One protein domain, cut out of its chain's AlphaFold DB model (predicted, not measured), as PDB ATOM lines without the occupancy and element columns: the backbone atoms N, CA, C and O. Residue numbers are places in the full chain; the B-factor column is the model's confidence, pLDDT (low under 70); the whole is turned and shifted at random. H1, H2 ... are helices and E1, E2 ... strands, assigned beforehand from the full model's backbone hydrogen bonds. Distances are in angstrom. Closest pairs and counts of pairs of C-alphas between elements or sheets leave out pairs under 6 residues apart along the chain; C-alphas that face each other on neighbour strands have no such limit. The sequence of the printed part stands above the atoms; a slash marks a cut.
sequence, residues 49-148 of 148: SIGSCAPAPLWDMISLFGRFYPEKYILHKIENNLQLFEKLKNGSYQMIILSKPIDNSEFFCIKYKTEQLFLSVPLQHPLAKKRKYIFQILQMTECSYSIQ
ATOM      1  N   SER A  49     219.055 205.029 138.970       91.06
ATOM      2  CA  SER A  49     218.990 205.762 137.695       91.06
ATOM      3  C   SER A  49     218.172 205.032 136.622       91.06
ATOM      4  O   SER A  49     218.522 203.930 136.198       91.06
ATOM      5  N   ILE A  50     217.098 205.678 136.147       93.38
ATOM      6  CA  ILE A  50     216.141 205.126 135.173       93.38
ATOM      7  C   ILE A  50     216.082 205.979 133.904       93.38
ATOM      8  O   ILE A  50     215.792 207.176 133.945       93.38
ATOM      9  N   GLY A  51     216.277 205.353 132.749       95.06
ATOM     10  CA  GLY A  51     215.973 205.952 131.450       95.06
ATOM     11  C   GLY A  51     214.633 205.455 130.896       95.06
ATOM     12  O   GLY A  51     214.262 204.305 131.105       95.06
ATOM     13  N   SER A  52     213.890 206.281 130.162       95.25
ATOM     14  CA  SER A  52     212.665 205.829 129.486       95.25
ATOM     15  C   SER A  52     212.498 206.452 128.109       95.25
ATOM     16  O   SER A  52     212.811 207.622 127.910       95.25
ATOM     17  N   CYS A  53     211.939 205.696 127.164       92.88
ATOM     18  CA  CYS A  53     211.568 206.222 125.853       92.88
ATOM     19  C   CYS A  53     210.258 207.031 125.878       92.88
ATOM     20  O   CYS A  53     209.944 207.718 124.907       92.88
ATOM     21  N   ALA A  54     209.463 206.936 126.955       89.44
ATOM     22  CA  ALA A  54     208.175 207.622 127.067       89.44
ATOM     23  C   ALA A  54     207.830 208.059 128.512       89.44
ATOM     24  O   ALA A  54     208.291 207.442 129.475       89.44
ATOM     25  N   PRO A  55     206.991 209.102 128.695       89.88
ATOM     26  CA  PRO A  55     206.653 209.613 130.028       89.88
ATOM     27  C   PRO A  55     205.805 208.658 130.877       89.88
ATOM     28  O   PRO A  55     206.150 208.392 132.022       89.88
ATOM     29  N   ALA A  56     204.717 208.113 130.323       89.44
ATOM     30  CA  ALA A  56     203.790 207.248 131.060       89.44
ATOM     31  C   ALA A  56     204.469 206.025 131.719       89.44
ATOM     32  O   ALA A  56     204.304 205.853 132.927       89.44
ATOM     33  N   PRO A  57     205.282 205.219 131.000       89.06
ATOM     34  CA  PRO A  57     206.060 204.144 131.620       89.06
ATOM     35  C   PRO A  57     206.965 204.625 132.751       89.06
ATOM     36  O   PRO A  57     207.101 203.959 133.775       89.06
ATOM     37  N   LEU A  58     207.588 205.789 132.568       92.12
ATOM     38  CA  LEU A  58     208.517 206.323 133.547       92.12
ATOM     39  C   LEU A  58     207.805 206.711 134.842       92.12
ATOM     40  O   LEU A  58     208.288 206.388 135.922       92.12
ATOM     41  N   TRP A  59     206.647 207.363 134.744       92.19
ATOM     42  CA  TRP A  59     205.850 207.734 135.912       92.19
ATOM     43  C   TRP A  59     205.344 206.511 136.676       92.19
ATOM     44  O   TRP A  59     205.420 206.503 137.908       92.19
ATOM     45  N   ASP A  60     204.892 205.472 135.964       90.50
ATOM     46  CA  ASP A  60     204.494 204.194 136.565       90.50
ATOM     47  C   ASP A  60     205.658 203.614 137.392       90.50
ATOM     48  O   ASP A  60     205.481 203.251 138.560       90.50
ATOM     49  N   MET A  61     206.866 203.598 136.816       90.00
ATOM     50  CA  MET A  61     208.059 203.046 137.462       90.00
ATOM     51  C   MET A  61     208.561 203.896 138.629       90.00
ATOM     52  O   MET A  61     208.845 203.345 139.689       90.00
ATOM     53  N   ILE A  62     208.604 205.222 138.498       90.62
ATOM     54  CA  ILE A  62     208.960 206.123 139.608       90.62
ATOM     55  C   ILE A  62     207.990 205.929 140.782       90.62
ATOM     56  O   ILE A  62     208.422 205.793 141.924       90.62
ATOM     57  N   SER A  63     206.686 205.847 140.506       90.38
ATOM     58  CA  SER A  63     205.656 205.632 141.534       90.38
ATOM     59  C   SER A  63     205.777 204.264 142.212       90.38
ATOM     60  O   SER A  63     205.416 204.101 143.379       90.38
ATOM     61  N   LEU A  64     206.238 203.248 141.483       89.38
ATOM     62  CA  LEU A  64     206.502 201.921 142.029       89.38
ATOM     63  C   LEU A  64     207.744 201.946 142.929       89.38
ATOM     64  O   LEU A  64     207.669 201.550 144.091       89.38
ATOM     65  N   PHE A  65     208.858 202.471 142.423       88.00
ATOM     66  CA  PHE A  65     210.122 202.541 143.152       88.00
ATOM     67  C   PHE A  65     210.023 203.412 144.402       88.00
ATOM     68  O   PHE A  65     210.501 202.996 145.450       88.00
ATOM     69  N   GLY A  66     209.338 204.556 144.341       86.12
ATOM     70  CA  GLY A  66     209.134 205.414 145.511       86.12
ATOM     71  C   GLY A  66     208.349 204.734 146.640       86.12
ATOM     72  O   GLY A  66     208.535 205.075 147.803       86.12
ATOM     73  N   ARG A  67     207.507 203.736 146.326       88.19
ATOM     74  CA  ARG A  67     206.792 202.938 147.337       88.19
ATOM     75  C   ARG A  67     207.668 201.866 147.981       88.19
ATOM     76  O   ARG A  67     207.526 201.619 149.173       88.19
ATOM     77  N   PHE A  68     208.541 201.221 147.209       86.69
ATOM     78  CA  PHE A  68     209.392 200.131 147.706       86.69
ATOM     79  C   PHE A  68     210.736 200.605 148.274       86.69
ATOM     80  O   PHE A  68     211.317 199.918 149.109       86.69
ATOM     81  N   TYR A  69     211.218 201.772 147.845       84.19
ATOM     82  CA  TYR A  69     212.517 202.336 148.214       84.19
ATOM     83  C   TYR A  69     212.397 203.829 148.573       84.19
ATOM     84  O   TYR A  69     212.982 204.668 147.890       84.19
ATOM     85  N   PRO A  70     211.650 204.186 149.635       80.62
ATOM     86  CA  PRO A  70     211.376 205.584 149.987       80.62
ATOM     87  C   PRO A  70     212.634 206.396 150.345       80.62
ATOM     88  O   PRO A  70     212.648 207.608 150.163       80.62
ATOM     89  N   GLU A  71     213.695 205.733 150.808       81.12
ATOM     90  CA  GLU A  71     214.971 206.360 151.191       81.12
ATOM     91  C   GLU A  71     215.908 206.624 149.996       81.12
ATOM     92  O   GLU A  71     216.978 207.208 150.161       81.12
ATOM     93  N   LYS A  72     215.555 206.158 148.787       79.88
ATOM     94  CA  LYS A  72     216.405 206.281 147.594       79.88
ATOM     95  C   LYS A  72     215.944 207.411 146.686       79.88
ATOM     96  O   LYS A  72     214.759 207.546 146.387       79.88
ATOM     97  N   TYR A  73     216.901 208.155 146.137       83.94
ATOM     98  CA  TYR A  73     216.615 209.147 145.104       83.94
ATOM     99  C   TYR A  73     216.572 208.490 143.724       83.94
ATOM    100  O   TYR A  73     217.495 207.777 143.330       83.94
ATOM    101  N   ILE A  74     215.509 208.752 142.962       87.75
ATOM    102  CA  ILE A  74     215.350 208.215 141.607       87.75
ATOM    103  C   ILE A  74     215.746 209.288 140.593       87.75
ATOM    104  O   ILE A  74     214.978 210.208 140.292       87.75
ATOM    105  N   LEU A  75     216.947 209.152 140.038       89.50
ATOM    106  CA  LEU A  75     217.394 209.952 138.905       89.50
ATOM    107  C   LEU A  75     216.725 209.413 137.647       89.50
ATOM    108  O   LEU A  75     216.824 208.226 137.350       89.50
ATOM    109  N   HIS A  76     216.049 210.268 136.889       91.81
ATOM    110  CA  HIS A  76     215.331 209.810 135.710       91.81
ATOM    111  C   HIS A  76     215.428 210.765 134.534       91.81
ATOM    112  O   HIS A  76     215.579 211.976 134.705       91.81
ATOM    113  N   LYS A  77     215.321 210.218 133.320       95.25
ATOM    114  CA  LYS A  77     215.255 211.029 132.105       95.25
ATOM    115  C   LYS A  77     214.529 210.323 130.971       95.25
ATOM    116  O   LYS A  77     214.551 209.098 130.867       95.25
ATOM    117  N   ILE A  78     213.918 211.131 130.109       95.44
ATOM    118  CA  ILE A  78     213.340 210.671 128.850       95.44
ATOM    119  C   ILE A  78     214.341 210.951 127.737       95.44
ATOM    120  O   ILE A  78     214.738 212.100 127.542       95.44
ATOM    121  N   GLU A  79     214.760 209.905 127.034       96.00
ATOM    122  CA  GLU A  79     215.753 209.973 125.958       96.00
ATOM    123  C   GLU A  79     215.390 208.994 124.829       96.00
ATOM    124  O   GLU A  79     214.462 208.194 124.956       96.00
ATOM    125  N   ASN A  80     216.087 209.075 123.693       93.94
ATOM    126  CA  ASN A  80     215.856 208.151 122.581       93.94
ATOM    127  C   ASN A  80     216.516 206.780 122.826       93.94
ATOM    128  O   ASN A  80     217.439 206.654 123.628       93.94
ATOM    129  N   ASN A  81     216.084 205.755 122.088       91.31
ATOM    130  CA  ASN A  81     216.531 204.375 122.307       91.31
ATOM    131  C   ASN A  81     218.055 204.179 122.200       91.31
ATOM    132  O   ASN A  81     218.598 203.371 122.947       91.31
ATOM    133  N   LEU A  82     218.746 204.906 121.311       91.69
ATOM    134  CA  LEU A  82     220.204 204.792 121.171       91.69
ATOM    135  C   LEU A  82     220.911 205.312 122.427       91.69
ATOM    136  O   LEU A  82     221.731 204.607 123.006       91.69
ATOM    137  N   GLN A  83     220.530 206.503 122.891       94.31
ATOM    138  CA  GLN A  83     221.092 207.111 124.101       94.31
ATOM    139  C   GLN A  83     220.811 206.273 125.348       94.31
ATOM    140  O   GLN A  83     221.692 206.095 126.187       94.31
ATOM    141  N   LEU A  84     219.590 205.740 125.457       94.00
ATOM    142  CA  LEU A  84     219.203 204.853 126.550       94.00
ATOM    143  C   LEU A  84     220.100 203.615 126.591       94.00
ATOM    144  O   LEU A  84     220.624 203.279 127.651       94.00
ATOM    145  N   PHE A  85     220.322 202.976 125.443       91.44
ATOM    146  CA  PHE A  85     221.150 201.781 125.364       91.44
ATOM    147  C   PHE A  85     222.631 202.063 125.652       91.44
ATOM    148  O   PHE A  85     223.253 201.336 126.424       91.44
ATOM    149  N   GLU A  86     223.197 203.141 125.104       92.56
ATOM    150  CA  GLU A  86     224.579 203.546 125.402       92.56
ATOM    151  C   GLU A  86     224.787 203.803 126.897       92.56
ATOM    152  O   GLU A  86     225.788 203.377 127.478       92.56
ATOM    153  N   LYS A  87     223.820 204.467 127.535       92.94
ATOM    154  CA  LYS A  87     223.863 204.777 128.964       92.94
ATOM    155  C   LYS A  87     223.596 203.577 129.862       92.94
ATOM    156  O   LYS A  87     224.117 203.548 130.971       92.94
ATOM    157  N   LEU A  88     222.827 202.593 129.404       91.88
ATOM    158  CA  LEU A  88     222.736 201.303 130.084       91.88
ATOM    159  C   LEU A  88     224.089 200.583 130.013       91.88
ATOM    160  O   LEU A  88     224.626 200.158 131.032       91.88
ATOM    161  N   LYS A  89     224.698 200.526 128.820       90.94
ATOM    162  CA  LYS A  89     225.966 199.823 128.593       90.94
ATOM    163  C   LYS A  89     227.145 200.405 129.368       90.94
ATOM    164  O   LYS A  89     228.005 199.659 129.824       90.94
ATOM    165  N   ASN A  90     227.200 201.724 129.526       89.62
ATOM    166  CA  ASN A  90     228.266 202.384 130.282       89.62
ATOM    167  C   ASN A  90     227.971 202.518 131.792       89.62
ATOM    168  O   ASN A  90     228.766 203.125 132.508       89.62
ATOM    169  N   GLY A  91     226.843 201.979 132.273       87.44
ATOM    170  CA  GLY A  91     226.451 202.004 133.684       87.44
ATOM    171  C   GLY A  91     225.897 203.342 134.193       87.44
ATOM    172  O   GLY A  91     225.704 203.498 135.397       87.44
ATOM    173  N   SER A  92     225.628 204.314 133.313       89.62
ATOM    174  CA  SER A  92     224.959 205.572 133.690       89.62
ATOM    175  C   SER A  92     223.490 205.350 134.071       89.62
ATOM    176  O   SER A  92     222.975 206.015 134.974       89.62
ATOM    177  N   TYR A  93     222.814 204.420 133.392       91.44
ATOM    178  CA  TYR A  93     221.503 203.902 133.775       91.44
ATOM    179  C   TYR A  93     221.622 202.492 134.329       91.44
ATOM    180  O   TYR A  93     222.377 201.675 133.815       91.44
ATOM    181  N   GLN A  94     220.842 202.225 135.370       89.88
ATOM    182  CA  GLN A  94     220.713 200.898 135.972       89.88
ATOM    183  C   GLN A  94     219.504 200.153 135.406       89.88
ATOM    184  O   GLN A  94     219.452 198.933 135.479       89.88
ATOM    185  N   MET A  95     218.540 200.897 134.860       91.62
ATOM    186  CA  MET A  95     217.362 200.371 134.189       91.62
ATOM    187  C   MET A  95     216.959 201.303 133.051       91.62
ATOM    188  O   MET A  95     216.997 202.531 133.195       91.62
ATOM    189  N   ILE A  96     216.510 200.728 131.938       94.06
ATOM    190  CA  ILE A  96     215.849 201.484 130.871       94.06
ATOM    191  C   ILE A  96     214.494 200.881 130.522       94.06
ATOM    192  O   ILE A  96     214.276 199.680 130.655       94.06
ATOM    193  N   ILE A  97     213.582 201.734 130.060       93.00
ATOM    194  CA  ILE A  97     212.258 201.338 129.591       93.00
ATOM    195  C   ILE A  97     212.157 201.637 128.101       93.00
ATOM    196  O   ILE A  97     212.246 202.792 127.675       93.00
ATOM    197  N   LEU A  98     211.948 200.587 127.315       91.44
ATOM    198  CA  LEU A  98     211.893 200.648 125.855       91.44
ATOM    199  C   LEU A  98     210.580 200.085 125.342       91.44
ATOM    200  O   LEU A  98     210.043 199.166 125.940       91.44
ATOM    201  N   SER A  99     210.101 200.578 124.202       86.25
ATOM    202  CA  SER A  99     208.873 200.105 123.547       86.25
ATOM    203  C   SER A  99     208.981 198.704 122.931       86.25
ATOM    204  O   SER A  99     207.964 198.064 122.655       86.25
ATOM    205  N   LYS A 100     210.208 198.232 122.696       83.00
ATOM    206  CA  LYS A 100     210.524 196.920 122.125       83.00
ATOM    207  C   LYS A 100     211.711 196.307 122.869       83.00
ATOM    208  O   LYS A 100     212.562 197.063 123.340       83.00
ATOM    209  N   PRO A 101     211.779 194.969 122.959       82.19
ATOM    210  CA  PRO A 101     212.927 194.299 123.546       82.19
ATOM    211  C   PRO A 101     214.187 194.535 122.708       82.19
ATOM    212  O   PRO A 101     214.109 194.694 121.487       82.19
ATOM    213  N   ILE A 102     215.340 194.528 123.373       80.38
ATOM    214  CA  ILE A 102     216.644 194.498 122.714       80.38
ATOM    215  C   ILE A 102     217.131 193.055 122.696       80.38
ATOM    216  O   ILE A 102     217.111 192.379 123.721       80.38
ATOM    217  N   ASP A 103     217.583 192.607 121.529       76.75
ATOM    218  CA  ASP A 103     218.250 191.319 121.370       76.75
ATOM    219  C   ASP A 103     219.742 191.487 121.685       76.75
ATOM    220  O   ASP A 103     220.532 191.932 120.849       76.75
ATOM    221  N   ASN A 104     220.111 191.263 122.946       78.75
ATOM    222  CA  ASN A 104     221.491 191.344 123.409       78.75
ATOM    223  C   ASN A 104     221.721 190.349 124.558       78.75
ATOM    224  O   ASN A 104     220.923 190.282 125.484       78.75
ATOM    225  N   SER A 105     222.822 189.597 124.514       80.38
ATOM    226  CA  SER A 105     223.172 188.591 125.528       80.38
ATOM    227  C   SER A 105     223.674 189.166 126.858       80.38
ATOM    228  O   SER A 105     223.719 188.446 127.850       80.38
ATOM    229  N   GLU A 106     224.098 190.430 126.879       85.94
ATOM    230  CA  GLU A 106     224.632 191.130 128.056       85.94
ATOM    231  C   GLU A 106     223.522 191.650 128.985       85.94
ATOM    232  O   GLU A 106     223.774 191.872 130.168       85.94
ATOM    233  N   PHE A 107     222.296 191.824 128.478       85.81
ATOM    234  CA  PHE A 107     221.171 192.390 129.228       85.81
ATOM    235  C   PHE A 107     219.970 191.453 129.197       85.81
ATOM    236  O   PHE A 107     219.655 190.856 128.171       85.81
ATOM    237  N   PHE A 108     219.253 191.353 130.314       86.44
ATOM    238  CA  PHE A 108     217.961 190.676 130.324       86.44
ATOM    239  C   PHE A 108     216.844 191.668 129.977       86.44
ATOM    240  O   PHE A 108     217.058 192.873 129.888       86.44
ATOM    241  N   CYS A 109     215.652 191.154 129.682       88.31
ATOM    242  CA  CYS A 109     214.565 191.947 129.124       88.31
ATOM    243  C   CYS A 109     213.223 191.391 129.625       88.31
ATOM    244  O   CYS A 109     212.855 190.269 129.282       88.31
ATOM    245  N   ILE A 110     212.492 192.145 130.451       88.00
ATOM    246  CA  ILE A 110     211.256 191.692 131.115       88.00
ATOM    247  C   ILE A 110     210.065 192.510 130.640       88.00
ATOM    248  O   ILE A 110     209.949 193.684 130.974       88.00
ATOM    249  N   LYS A 111     209.120 191.879 129.939       85.62
ATOM    250  CA  LYS A 111     207.862 192.530 129.549       85.62
ATOM    251  C   LYS A 111     207.080 192.993 130.790       85.62
ATOM    252  O   LYS A 111     206.619 192.162 131.564       85.62
ATOM    253  N   TYR A 112     206.895 194.304 130.947       80.62
ATOM    254  CA  TYR A 112     206.222 194.917 132.098       80.62
ATOM    255  C   TYR A 112     204.781 195.347 131.783       80.62
ATOM    256  O   TYR A 112     203.901 195.222 132.633       80.62
ATOM    257  N   LYS A 113     204.514 195.855 130.571       80.50
ATOM    258  CA  LYS A 113     203.185 196.347 130.174       80.50
ATOM    259  C   LYS A 113     202.978 196.244 128.672       80.50
ATOM    260  O   LYS A 113     203.930 196.294 127.895       80.50
ATOM    261  N   THR A 114     201.713 196.113 128.294       80.88
ATOM    262  CA  THR A 114     201.227 196.250 126.920       80.88
ATOM    263  C   THR A 114     200.432 197.537 126.795       80.88
ATOM    264  O   THR A 114     199.549 197.800 127.613       80.88
ATOM    265  N   GLU A 115     200.706 198.312 125.756       71.50
ATOM    266  CA  GLU A 115     199.915 199.492 125.419       71.50
ATOM    267  C   GLU A 115     198.870 199.160 124.348       71.50
ATOM    268  O   GLU A 115     199.161 198.463 123.374       71.50
ATOM    269  N   GLN A 116     197.652 199.673 124.527       75.69
ATOM    270  CA  GLN A 116     196.633 199.699 123.484       75.69
ATOM    271  C   GLN A 116     196.561 201.117 122.934       75.69
ATOM    272  O   GLN A 116     196.193 202.051 123.645       75.69
ATOM    273  N   LEU A 117     196.924 201.276 121.667       74.62
ATOM    274  CA  LEU A 117     196.808 202.557 120.989       74.62
ATOM    275  C   LEU A 117     195.345 202.771 120.562       74.62
ATOM    276  O   LEU A 117     194.629 201.823 120.233       74.62
ATOM    277  N   PHE A 118     194.893 204.021 120.544       74.75
ATOM    278  CA  PHE A 118     193.550 204.385 120.096       74.75
ATOM    279  C   PHE A 118     193.625 205.556 119.124       74.75
ATOM    280  O   PHE A 118     194.391 206.496 119.323       74.75
ATOM    281  N   LEU A 119     192.799 205.515 118.080       79.75
ATOM    282  CA  LEU A 119     192.634 206.637 117.166       79.75
ATOM    283  C   LEU A 119     191.455 207.496 117.632       79.75
ATOM    284  O   LEU A 119     190.304 207.064 117.553       79.75
ATOM    285  N   SER A 120     191.740 208.717 118.082       82.00
ATOM    286  CA  SER A 120     190.706 209.707 118.384       82.00
ATOM    287  C   SER A 120     190.415 210.549 117.145       82.00
ATOM    288  O   SER A 120     191.321 211.145 116.565       82.00
ATOM    289  N   VAL A 121     189.150 210.585 116.727       83.88
ATOM    290  CA  VAL A 121     188.677 211.412 115.609       83.88
ATOM    291  C   VAL A 121     187.398 212.150 116.005       83.88
ATOM    292  O   VAL A 121     186.610 211.616 116.790       83.88
ATOM    293  N   PRO A 122     187.135 213.345 115.445       86.50
ATOM    294  CA  PRO A 122     185.851 214.015 115.616       86.50
ATOM    295  C   PRO A 122     184.684 213.116 115.189       86.50
ATOM    296  O   PRO A 122     184.802 212.361 114.224       86.50
ATOM    297  N   LEU A 123     183.526 213.246 115.844       83.25
ATOM    298  CA  LEU A 123     182.332 212.428 115.552       83.25
ATOM    299  C   LEU A 123     181.876 212.504 114.086       83.25
ATOM    300  O   LEU A 123     181.283 211.566 113.556       83.25
ATOM    301  N   GLN A 124     182.160 213.627 113.430       86.94
ATOM    302  CA  GLN A 124     181.806 213.897 112.037       86.94
ATOM    303  C   GLN A 124     182.803 213.278 111.042       86.94
ATOM    304  O   GLN A 124     182.522 213.210 109.848       86.94
ATOM    305  N   HIS A 125     183.962 212.807 111.511       82.94
ATOM    306  CA  HIS A 125     185.002 212.258 110.656       82.94
ATOM    307  C   HIS A 125     184.558 210.916 110.041       82.94
ATOM    308  O   HIS A 125     184.055 210.052 110.765       82.94
ATOM    309  N   PRO A 126     184.791 210.654 108.740       81.06
ATOM    310  CA  PRO A 126     184.382 209.402 108.091       81.06
ATOM    311  C   PRO A 126     184.901 208.130 108.781       81.06
ATOM    312  O   PRO A 126     184.231 207.096 108.758       81.06
ATOM    313  N   LEU A 127     186.071 208.203 109.431       78.31
ATOM    314  CA  LEU A 127     186.635 207.081 110.196       78.31
ATOM    315  C   LEU A 127     185.896 206.800 111.512       78.31
ATOM    316  O   LEU A 127     185.931 205.661 111.968       78.31
ATOM    317  N   ALA A 128     185.157 207.765 112.075       79.50
ATOM    318  CA  ALA A 128     184.347 207.549 113.279       79.50
ATOM    319  C   ALA A 128     183.274 206.466 113.057       79.50
ATOM    320  O   ALA A 128     182.906 205.735 113.975       79.50
ATOM    321  N   LYS A 129     182.815 206.315 111.806       74.19
ATOM    322  CA  LYS A 129     181.833 205.304 111.388       74.19
ATOM    323  C   LYS A 129     182.473 203.991 110.911       74.19
ATOM    324  O   LYS A 129     181.763 203.016 110.685       74.19
ATOM    325  N   LYS A 130     183.803 203.931 110.766       70.69
ATOM    326  CA  LYS A 130     184.540 202.781 110.210       70.69
ATOM    327  C   LYS A 130     185.426 202.110 111.269       70.69
ATOM    328  O   LYS A 130     186.648 202.132 111.170       70.69
ATOM    329  N   ARG A 131     184.811 201.435 112.253       60.66
ATOM    330  CA  ARG A 131     185.520 200.728 113.350       60.66
ATOM    331  C   ARG A 131     186.506 199.641 112.885       60.66
ATOM    332  O   ARG A 131     187.514 199.427 113.545       60.66
ATOM    333  N   LYS A 132     186.233 198.953 111.769       57.88
ATOM    334  CA  LYS A 132     187.006 197.769 111.329       57.88
ATOM    335  C   LYS A 132     188.344 198.071 110.633       57.88
ATOM    336  O   LYS A 132     189.193 197.193 110.614       57.88
ATOM    337  N   TYR A 133     188.551 199.274 110.090       52.66
ATOM    338  CA  TYR A 133     189.724 199.582 109.243       52.66
ATOM    339  C   TYR A 133     190.850 200.343 109.960       52.66
ATOM    340  O   TYR A 133     191.907 200.566 109.380       52.66
ATOM    341  N   ILE A 134     190.650 200.730 111.223       54.03
ATOM    342  CA  ILE A 134     191.629 201.519 111.990       54.03
ATOM    343  C   ILE A 134     192.878 200.686 112.329       54.03
ATOM    344  O   ILE A 134     193.994 201.191 112.232       54.03
ATOM    345  N   PHE A 135     192.707 199.394 112.633       46.97
ATOM    346  CA  PHE A 135     193.808 198.496 113.006       46.97
ATOM    347  C   PHE A 135     194.831 198.261 111.884       46.97
ATOM    348  O   PHE A 135     196.004 198.038 112.165       46.97
ATOM    349  N   GLN A 136     194.412 198.329 110.616       43.34
ATOM    350  CA  GLN A 136     195.263 197.982 109.474       43.34
ATOM    351  C   GLN A 136     196.140 199.152 108.995       43.34
ATOM    352  O   GLN A 136     197.169 198.928 108.366       43.34
ATOM    353  N   ILE A 137     195.758 200.397 109.306       44.28
ATOM    354  CA  ILE A 137     196.458 201.607 108.841       44.28
ATOM    355  C   ILE A 137     197.626 201.978 109.763       44.28
ATOM    356  O   ILE A 137     198.636 202.493 109.295       44.28
ATOM    357  N   LEU A 138     197.510 201.721 111.068       42.16
ATOM    358  CA  LEU A 138     198.430 202.283 112.062       42.16
ATOM    359  C   LEU A 138     199.582 201.359 112.482       42.16
ATOM    360  O   LEU A 138     200.345 201.764 113.351       42.16
ATOM    361  N   GLN A 139     199.715 200.148 111.911       37.78
ATOM    362  CA  GLN A 139     200.716 199.146 112.341       37.78
ATOM    363  C   GLN A 139     200.866 199.120 113.874       37.78
ATOM    364  O   GLN A 139     201.970 199.228 114.405       37.78
ATOM    365  N   MET A 140     199.741 199.068 114.596       36.03
ATOM    366  CA  MET A 140     199.716 199.133 116.060       36.03
ATOM    367  C   MET A 140     200.271 197.820 116.605       36.03
ATOM    368  O   MET A 140     199.533 196.896 116.927       36.03
ATOM    369  N   THR A 141     201.595 197.710 116.625       39.47
ATOM    370  CA  THR A 141     202.308 196.604 117.247       39.47
ATOM    371  C   THR A 141     202.237 196.771 118.751       39.47
ATOM    372  O   THR A 141     202.483 197.866 119.260       39.47
ATOM    373  N   GLU A 142     201.942 195.678 119.450       35.03
ATOM    374  CA  GLU A 142     202.056 195.564 120.900       35.03
ATOM    375  C   GLU A 142     203.418 196.102 121.362       35.03
ATOM    376  O   GLU A 142     204.449 195.449 121.187       35.03
ATOM    377  N   CYS A 143     203.442 197.299 121.955       38.00
ATOM    378  CA  CYS A 143     204.627 197.756 122.668       38.00
ATOM    379  C   CYS A 143     204.719 196.929 123.942       38.00
ATOM    380  O   CYS A 143     203.970 197.130 124.897       38.00
ATOM    381  N   SER A 144     205.588 195.927 123.896       39.47
ATOM    382  CA  SER A 144     205.973 195.142 125.055       39.47
ATOM    383  C   SER A 144     207.094 195.909 125.711       39.47
ATOM    384  O   SER A 144     208.254 195.791 125.310       39.47
ATOM    385  N   TYR A 145     206.735 196.745 126.680       39.22
ATOM    386  CA  TYR A 145     207.770 197.475 127.365       39.22
ATOM    387  C   TYR A 145     208.621 196.514 128.150       39.22
ATOM    388  O   TYR A 145     208.077 195.729 128.920       39.22
ATOM    389  N   SER A 146     209.924 196.575 127.952       39.66
ATOM    390  CA  SER A 146     210.814 195.652 128.621       39.66
ATOM    391  C   SER A 146     211.670 196.372 129.647       39.66
ATOM    392  O   SER A 146     212.269 197.394 129.325       39.66
ATOM    393  N   ILE A 147     211.675 195.855 130.873       41.72
ATOM    394  CA  ILE A 147     212.592 196.245 131.938       41.72
ATOM    395  C   ILE A 147     213.882 195.468 131.712       41.72
ATOM    396  O   ILE A 147     213.852 194.236 131.655       41.72
ATOM    397  N   GLN A 148     214.977 196.195 131.553       48.88
ATOM    398  CA  GLN A 148     216.326 195.645 131.479       48.88
ATOM    399  C   GLN A 148     217.094 196.016 132.735       48.88
ATOM    400  O   GLN A 148     216.882 197.162 133.200       48.88
TER     401      GLN A 148
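What this domain is: This is residues 49 to 148 of the 148 residues of an uncharacterized protein of Leptotrichia hofstadii F0254 (UniProt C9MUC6). A strongly twisted sheet of five strands has H1 on one face and H2 on the other, and a long thin arm, residues 115 to 143, reaches away from it with the short helices H3 and H4 in its far part. The arm makes the longest axis of an elongated outline, whose C-alphas span 51 by 32 by 19 A. The printed part has 100 residues, with four named helices and five named strands in the order E1 H1 E2 H2 E3 E4 H3 H4 E5. The sheet is mixed, in the order E2 E1 E3 E5 E4; the class is mixed, helices and strands, and the whole is loose, with a radius of gyration of the C-alphas of 17.0 A.

How they stand to each other: E1, residues 49 to 52, and E2, residues 73 to 78, are parallel neighbours at 25 degrees, with N 50 and O 75 2.8 A apart. With H1, residues 55 to 68, they form a strand-helix-strand unit, two parallel neighbour strands with a helix between along the chain, and a right-handed crossover. The closest C-alphas of H1 and E2 are those of Pro 55 and Ile 78, 6.9 A apart. H2, residues 81 to 89, is on the opposite face from H1, giving three layers, helices on both faces of a sheet. It lies over E1 and E3, residues 95 to 98, at a height over the sheet of 8.7 A, and runs along the strands, at 22 degrees to E1 on the local plane. Its closest C-alphas to E3 are Leu 84 and Ile 96, 6.4 A apart. E2, H2 and E3 make a split unit, with E1 between its two strands and a right-handed crossover. E1 and E3 are parallel at 3 degrees, with N 51 and O 95 2.9 A apart. E4, residues 110 to 114, is an edge strand, antiparallel to E5, residues 144 to 147, at 142 degrees, with N 112 and O 145 2.7 A apart. E5 is antiparallel to E3 at 170 degrees, with N 146 and O 98 3.3 A apart. H3, residues 126 to 129, and H4, residues 134 to 137, are not on the sheet; they are close but not clearly touching, with the C-alphas of Leu 127 and Ile 134 7.7 A apart. Every O i to N i+4 pair is within hydrogen-bond range in H2, and 9 of 10 are in H1; H3 and H4 are too short for such a pair, and their single O i to N i+3 pair is within range in H3 but not in H4.

Where its parts are: E1 begins at C-alpha 49, (218.990, 205.762, 137.695). H1 measures 20.2 A, E2 16.7 A, H2 12.2 A and E4 11.8 A. H3 begins at C-alpha 126, (184.382, 209.402, 108.091), and E5 ends at C-alpha 147, (212.592, 196.245, 131.938).

The domain as a whole: The two C-alphas farthest apart, Glu 71 and Pro 126, are 52.9 A apart; residues 67 to 72 and 121 to 126 stand free. The printed part has no cut, and its long links are E3 to E4 and E4 to H3, with 11 residues each. The mean pLDDT of the printed part is 79.1, with residues 131 to 148 under 70.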